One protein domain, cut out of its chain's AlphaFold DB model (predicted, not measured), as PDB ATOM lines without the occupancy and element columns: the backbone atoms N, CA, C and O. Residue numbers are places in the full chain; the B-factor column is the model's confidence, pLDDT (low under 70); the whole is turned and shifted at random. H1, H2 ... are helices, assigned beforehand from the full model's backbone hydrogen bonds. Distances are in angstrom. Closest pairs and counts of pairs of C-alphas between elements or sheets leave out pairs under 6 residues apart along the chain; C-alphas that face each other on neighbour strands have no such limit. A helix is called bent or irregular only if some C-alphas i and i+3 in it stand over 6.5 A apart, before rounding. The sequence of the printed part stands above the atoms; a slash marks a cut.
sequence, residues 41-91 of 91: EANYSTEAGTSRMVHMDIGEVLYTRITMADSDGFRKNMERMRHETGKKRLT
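What this domain is: This is residues 41 to 91 of the 91 residues of an uncharacterized protein of Anaeroglobus geminatus F0357 (UniProt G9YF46). Two helices, H1 and the somewhat shorter H2, meet near their ends and make a wide, open corner, with the tight link between them at its tip. A strand-free lead of residues 41 to 48 curls at the far end of H1, and residues 88 to 91 make a short tail beyond H2. The printed part has 51 residues, with two named helices, H1 then H2 along the chain, and no named strand; the class is all helix. The whole is extended, with a radius of gyration of the C-alphas of 17.3 A, and flat, spanning 48 by 34 by 7 A.

How they stand to each other: After residues 41 to 48, H1 takes residues 49 to 69. Asp 70 alone makes the tight link to H2, residues 71 to 87. H1 and H2 are close but not clearly touching, with 2 pairs of C-alphas within 8 A. Their closest C-alphas, those of Thr 67 and Phe 74, are 5.8 A apart, while the centres are 20.8 A apart. The helices run opposite ways at a steep tilt of 69 degrees, only just short of about perpendicular. In H1 and H2 every O i to N i+4 pair is within hydrogen-bond range.

Where its parts are: H1 begins at Gly 49, C-alpha at (107.703, 186.909, 137.626), and ends at Ala 69, 30.3 A from first to last C-alpha. H2 begins at Ser 71, C-alpha at (93.806, 174.895, 163.521), and ends at Lys 87, C-alpha at (110.542, 157.457, 158.648), a length of 24.7 A. Neither helix is bent.

The domain as a whole: The two C-alphas farthest apart, those of Asn 43 and Leu 90, are 49.1 A apart. Residues 43 to 48, 52 to 62, 68 to 73 and 76 to 91 stand free. The printed part has no cut and ends at Thr 91, the chain's last residue. The mean pLDDT of the printed part is 84.5, with residues 42 to 48 and 88 to 91 under 70.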
ATOM      1  N   GLU A  41     104.139 193.152 134.808       73.81
ATOM      2  CA  GLU A  41     105.524 192.769 134.542       73.81
ATOM      3  C   GLU A  41     106.366 194.025 134.266       73.81
ATOM      4  O   GLU A  41     105.936 194.947 133.564       73.81
ATOM      5  N   ALA A  42     107.566 194.087 134.845       68.88
ATOM      6  CA  ALA A  42     108.517 195.139 134.515       68.88
ATOM      7  C   ALA A  42     109.017 194.913 133.082       68.88
ATOM      8  O   ALA A  42     109.442 193.813 132.746       68.88
ATOM      9  N   ASN A  43     109.015 195.962 132.255       62.62
ATOM     10  CA  ASN A  43     109.290 195.893 130.809       62.62
ATOM     11  C   ASN A  43     110.651 195.271 130.412       62.62
ATOM     12  O   ASN A  43     110.873 195.013 129.234       62.62
ATOM     13  N   TYR A  44     111.556 195.041 131.368       58.53
ATOM     14  CA  TYR A  44     112.867 194.423 131.153       58.53
ATOM     15  C   TYR A  44     112.928 192.934 131.540       58.53
ATOM     16  O   TYR A  44     113.948 192.295 131.306       58.53
ATOM     17  N   SER A  45     111.857 192.376 132.113       57.47
ATOM     18  CA  SER A  45     111.751 190.957 132.458       57.47
ATOM     19  C   SER A  45     110.756 190.282 131.520       57.47
ATOM     20  O   SER A  45     109.554 190.519 131.594       57.47
ATOM     21  N   THR A  46     111.254 189.430 130.626       56.47
ATOM     22  CA  THR A  46     110.418 188.559 129.781       56.47
ATOM     23  C   THR A  46     109.805 187.399 130.570       56.47
ATOM     24  O   THR A  46     108.910 186.710 130.079       56.47
ATOM     25  N   GLU A  47     110.266 187.178 131.801       61.38
ATOM     26  CA  GLU A  47     109.702 186.200 132.717       61.38
ATOM     27  C   GLU A  47     108.461 186.770 133.406       61.38
ATOM     28  O   GLU A  47     108.503 187.878 133.939       61.38
ATOM     29  N   ALA A  48     107.378 185.984 133.440       67.69
ATOM     30  CA  ALA A  48     106.141 186.278 134.171       67.69
ATOM     31  C   ALA A  48     106.341 186.172 135.699       67.69
ATOM     32  O   ALA A  48     105.727 185.338 136.375       67.69
ATOM     33  N   GLY A  49     107.280 186.950 136.234       76.00
ATOM     34  CA  GLY A  49     107.703 186.909 137.626       76.00
ATOM     35  C   GLY A  49     106.638 187.486 138.547       76.00
ATOM     36  O   GLY A  49     106.245 186.835 139.517       76.00
ATOM     37  N   THR A  50     106.104 188.662 138.211       78.81
ATOM     38  CA  THR A  50     105.099 189.327 139.046       78.81
ATOM     39  C   THR A  50     103.783 188.558 139.015       78.81
ATOM     40  O   THR A  50     103.172 188.345 140.059       78.81
ATOM     41  N   SER A  51     103.353 188.065 137.851       83.00
ATOM     42  CA  SER A  51     102.123 187.269 137.756       83.00
ATOM     43  C   SER A  51     102.219 185.949 138.527       83.00
ATOM     44  O   SER A  51     101.241 185.534 139.149       83.00
ATOM     45  N   ARG A  52     103.397 185.306 138.545       85.06
ATOM     46  CA  ARG A  52     103.623 184.098 139.350       85.06
ATOM     47  C   ARG A  52     103.550 184.392 140.849       85.06
ATOM     48  O   ARG A  52     102.928 183.607 141.557       85.06
ATOM     49  N   MET A  53     104.125 185.504 141.314       87.62
ATOM     50  CA  MET A  53     104.018 185.924 142.720       87.62
ATOM     51  C   MET A  53     102.562 186.131 143.123       87.62
ATOM     52  O   MET A  53     102.122 185.549 144.101       87.62
ATOM     53  N   VAL A  54     101.772 186.830 142.304       87.12
ATOM     54  CA  VAL A  54     100.344 187.038 142.592       87.12
ATOM     55  C   VAL A  54      99.595 185.707 142.738       87.12
ATOM     56  O   VAL A  54      98.750 185.562 143.618       87.12
ATOM     57  N   HIS A  55      99.887 184.709 141.898       89.75
ATOM     58  CA  HIS A  55      99.244 183.394 142.022       89.75
ATOM     59  C   HIS A  55      99.724 182.622 143.259       89.75
ATOM     60  O   HIS A  55      98.913 181.925 143.867       89.75
ATOM     61  N   MET A  56     100.995 182.764 143.652       91.25
ATOM     62  CA  MET A  56     101.509 182.214 144.914       91.25
ATOM     63  C   MET A  56     100.839 182.878 146.121       91.25
ATOM     64  O   MET A  56     100.342 182.169 146.991       91.25
ATOM     65  N   ASP A  57     100.715 184.204 146.123       92.12
ATOM     66  CA  ASP A  57     100.090 184.977 147.201       92.12
ATOM     67  C   ASP A  57      98.619 184.590 147.402       92.12
ATOM     68  O   ASP A  57      98.149 184.461 148.533       92.12
ATOM     69  N   ILE A  58      97.885 184.336 146.310       93.50
ATOM     70  CA  ILE A  58      96.516 183.801 146.387       93.50
ATOM     71  C   ILE A  58      96.511 182.457 147.131       93.50
ATOM     72  O   ILE A  58      95.657 182.232 147.992       93.50
ATOM     73  N   GLY A  59      97.461 181.570 146.822       93.12
ATOM     74  CA  GLY A  59      97.626 180.292 147.516       93.12
ATOM     75  C   GLY A  59      97.933 180.467 149.005       93.12
ATOM     76  O   GLY A  59      97.277 179.841 149.837       93.12
ATOM     77  N   GLU A  60      98.859 181.364 149.342       94.62
ATOM     78  CA  GLU A  60      99.259 181.671 150.722       94.62
ATOM     79  C   GLU A  60      98.096 182.216 151.558       94.62
ATOM     80  O   GLU A  60      97.874 181.772 152.689       94.62
ATOM     81  N   VAL A  61      97.294 183.131 151.007       94.81
ATOM     82  CA  VAL A  61      96.114 183.667 151.702       94.81
ATOM     83  C   VAL A  61      95.087 182.567 151.953       94.81
ATOM     84  O   VAL A  61      94.578 182.455 153.071       94.81
ATOM     85  N   LEU A  62      94.787 181.734 150.949       94.56
ATOM     86  CA  LEU A  62      93.844 180.623 151.109       94.56
ATOM     87  C   LEU A  62      94.327 179.640 152.173       94.56
ATOM     88  O   LEU A  62      93.570 179.285 153.076       94.56
ATOM     89  N   TYR A  63      95.593 179.240 152.096       93.81
ATOM     90  CA  TYR A  63      96.198 178.316 153.044       93.81
ATOM     91  C   TYR A  63      96.178 178.868 154.471       93.81
ATOM     92  O   TYR A  63      95.753 178.178 155.402       93.81
ATOM     93  N   THR A  64      96.566 180.134 154.640       95.44
ATOM     94  CA  THR A  64      96.561 180.815 155.937       95.44
ATOM     95  C   THR A  64      95.149 180.862 156.504       95.44
ATOM     96  O   THR A  64      94.935 180.511 157.661       95.44
ATOM     97  N   ARG A  65      94.150 181.225 155.691       96.06
ATOM     98  CA  ARG A  65      92.759 181.286 156.147       96.06
ATOM     99  C   ARG A  65      92.187 179.930 156.522       96.06
ATOM    100  O   ARG A  65      91.535 179.843 157.557       96.06
ATOM    101  N   ILE A  66      92.454 178.888 155.741       94.31
ATOM    102  CA  ILE A  66      92.026 177.522 156.074       94.31
ATOM    103  C   ILE A  66      92.679 177.074 157.383       94.31
ATOM    104  O   ILE A  66      91.995 176.569 158.268       94.31
ATOM    105  N   THR A  67      93.975 177.335 157.548       95.00
ATOM    106  CA  THR A  67      94.719 176.996 158.769       95.00
ATOM    107  C   THR A  67      94.188 177.734 159.999       95.00
ATOM    108  O   THR A  67      94.104 177.160 161.080       95.00
ATOM    109  N   MET A  68      93.802 179.003 159.846       95.19
ATOM    110  CA  MET A  68      93.179 179.781 160.920       95.19
ATOM    111  C   MET A  68      91.769 179.280 161.260       95.19
ATOM    112  O   MET A  68      91.378 179.336 162.422       95.19
ATOM    113  N   ALA A  69      91.008 178.828 160.260       96.75
ATOM    114  CA  ALA A  69      89.644 178.334 160.441       96.75
ATOM    115  C   ALA A  69      89.590 176.920 161.049       96.75
ATOM    116  O   ALA A  69      88.653 176.621 161.782       96.75
ATOM    117  N   ASP A  70      90.584 176.072 160.768       96.31
ATOM    118  CA  ASP A  70      90.701 174.704 161.289       96.31
ATOM    119  C   ASP A  70      92.131 174.414 161.780       96.31
ATOM    120  O   ASP A  70      92.920 173.687 161.166       96.31
ATOM    121  N   SER A  71      92.476 175.017 162.915       93.56
ATOM    122  CA  SER A  71      93.806 174.895 163.521       93.56
ATOM    123  C   SER A  71      94.115 173.473 164.006       93.56
ATOM    124  O   SER A  71      95.262 173.022 163.928       93.56
ATOM    125  N   ASP A  72      93.102 172.733 164.464       95.81
ATOM    126  CA  ASP A  72      93.252 171.352 164.923       95.81
ATOM    127  C   ASP A  72      93.479 170.378 163.768       95.81
ATOM    128  O   ASP A  72      94.366 169.519 163.853       95.81
ATOM    129  N   GLY A  73      92.713 170.502 162.680       95.12
ATOM    130  CA  GLY A  73      92.943 169.728 161.463       95.12
ATOM    131  C   GLY A  73      94.329 170.001 160.888       95.12
ATOM    132  O   GLY A  73      95.065 169.065 160.557       95.12
ATOM    133  N   PHE A  74      94.742 171.272 160.872       94.00
ATOM    134  CA  PHE A  74      96.090 171.657 160.471       94.00
ATOM    135  C   PHE A  74      97.174 170.988 161.329       94.00
ATOM    136  O   PHE A  74      98.096 170.362 160.795       94.00
ATOM    137  N   ARG A  75      97.051 171.052 162.660       94.75
ATOM    138  CA  ARG A  75      98.013 170.436 163.585       94.75
ATOM    139  C   ARG A  75      98.142 168.928 163.359       94.75
ATOM    140  O   ARG A  75      99.262 168.431 163.240       94.75
ATOM    141  N   LYS A  76      97.023 168.212 163.218       96.31
ATOM    142  CA  LYS A  76      97.017 166.764 162.924       96.31
ATOM    143  C   LYS A  76      97.723 166.442 161.604       96.31
ATOM    144  O   LYS A  76      98.491 165.481 161.524       96.31
ATOM    145  N   ASN A  77      97.493 167.247 160.566       93.25
ATOM    146  CA  ASN A  77      98.162 167.079 159.275       93.25
ATOM    147  C   ASN A  77      99.677 167.308 159.388       93.25
ATOM    148  O   ASN A  77     100.457 166.542 158.820       93.25
ATOM    149  N   MET A  78     100.103 168.306 160.166       93.00
ATOM    150  CA  MET A  78     101.519 168.586 160.425       93.00
ATOM    151  C   MET A  78     102.216 167.465 161.199       93.00
ATOM    152  O   MET A  78     103.339 167.087 160.857       93.00
ATOM    153  N   GLU A  79     101.565 166.903 162.218       95.31
ATOM    154  CA  GLU A  79     102.072 165.744 162.963       95.31
ATOM    155  C   GLU A  79     102.275 164.540 162.031       95.31
ATOM    156  O   GLU A  79     103.348 163.931 162.024       95.31
ATOM    157  N   ARG A  80     101.290 164.254 161.168       93.69
ATOM    158  CA  ARG A  80     101.376 163.176 160.171       93.69
ATOM    159  C   ARG A  80     102.520 163.398 159.182       93.69
ATOM    160  O   ARG A  80     103.293 162.479 158.929       93.69
ATOM    161  N   MET A  81     102.655 164.613 158.650       92.56
ATOM    162  CA  MET A  81     103.758 164.980 157.755       92.56
ATOM    163  C   MET A  81     105.120 164.726 158.409       92.56
ATOM    164  O   MET A  81     105.966 164.049 157.828       92.56
ATOM    165  N   ARG A  82     105.318 165.209 159.643       91.44
ATOM    166  CA  ARG A  82     106.573 165.022 160.392       91.44
ATOM    167  C   ARG A  82     106.891 163.549 160.625       91.44
ATOM    168  O   ARG A  82     108.042 163.149 160.460       91.44
ATOM    169  N   HIS A  83     105.884 162.752 160.968       92.50
ATOM    170  CA  HIS A  83     106.036 161.315 161.166       92.50
ATOM    171  C   HIS A  83     106.523 160.605 159.892       92.50
ATOM    172  O   HIS A  83     107.501 159.860 159.937       92.50
ATOM    173  N   GLU A  84     105.910 160.883 158.738       92.25
ATOM    174  CA  GLU A  84     106.302 160.244 157.474       92.25
ATOM    175  C   GLU A  84     107.663 160.734 156.948       92.25
ATOM    176  O   GLU A  84     108.450 159.937 156.436       92.25
ATOM    177  N   THR A  85     108.001 162.020 157.115       85.50
ATOM    178  CA  THR A  85     109.349 162.523 156.785       85.50
ATOM    179  C   THR A  85     110.420 161.916 157.694       85.50
ATOM    180  O   THR A  85     111.517 161.615 157.227       85.50
ATOM    181  N   GLY A  86     110.111 161.708 158.979       83.56
ATOM    182  CA  GLY A  86     111.013 161.065 159.935       83.56
ATOM    183  C   GLY A  86     111.339 159.618 159.560       83.56
ATOM    184  O   GLY A  86     112.507 159.237 159.579       83.56
ATOM    185  N   LYS A  87     110.341 158.837 159.128       79.69
ATOM    186  CA  LYS A  87     110.542 157.457 158.648       79.69
ATOM    187  C   LYS A  87     111.501 157.381 157.461       79.69
ATOM    188  O   LYS A  87     112.418 156.568 157.470       79.69
ATOM    189  N   LYS A  88     111.333 158.269 156.473       69.94
ATOM    190  CA  LYS A  88     112.196 158.326 155.280       69.94
ATOM    191  C   LYS A  88     113.656 158.690 155.572       69.94
ATOM    192  O   LYS A  88     114.482 158.532 154.690       69.94
ATOM    193  N   ARG A  89     113.975 159.218 156.759       60.31
ATOM    194  CA  ARG A  89     115.356 159.539 157.168       60.31
ATOM    195  C   ARG A  89     116.083 158.373 157.843       60.31
ATOM    196  O   ARG A  89     117.292 158.454 158.014       60.31
ATOM    197  N   LEU A  90     115.352 157.338 158.258       58.50
ATOM    198  CA  LEU A  90     115.876 156.144 158.935       58.50
ATOM    199  C   LEU A  90     115.961 154.923 157.999       58.50
ATOM    200  O   LEU A  90     116.326 153.842 158.454       58.50
ATOM    201  N   THR A  91     115.599 155.092 156.723       48.25
ATOM    202  CA  THR A  91     115.721 154.091 155.647       48.25
ATOM    203  C   THR A  91     116.692 154.613 154.606       48.25
ATOM    204  O   THR A  91     117.478 153.798 154.084       48.25
TER     205      THR A  91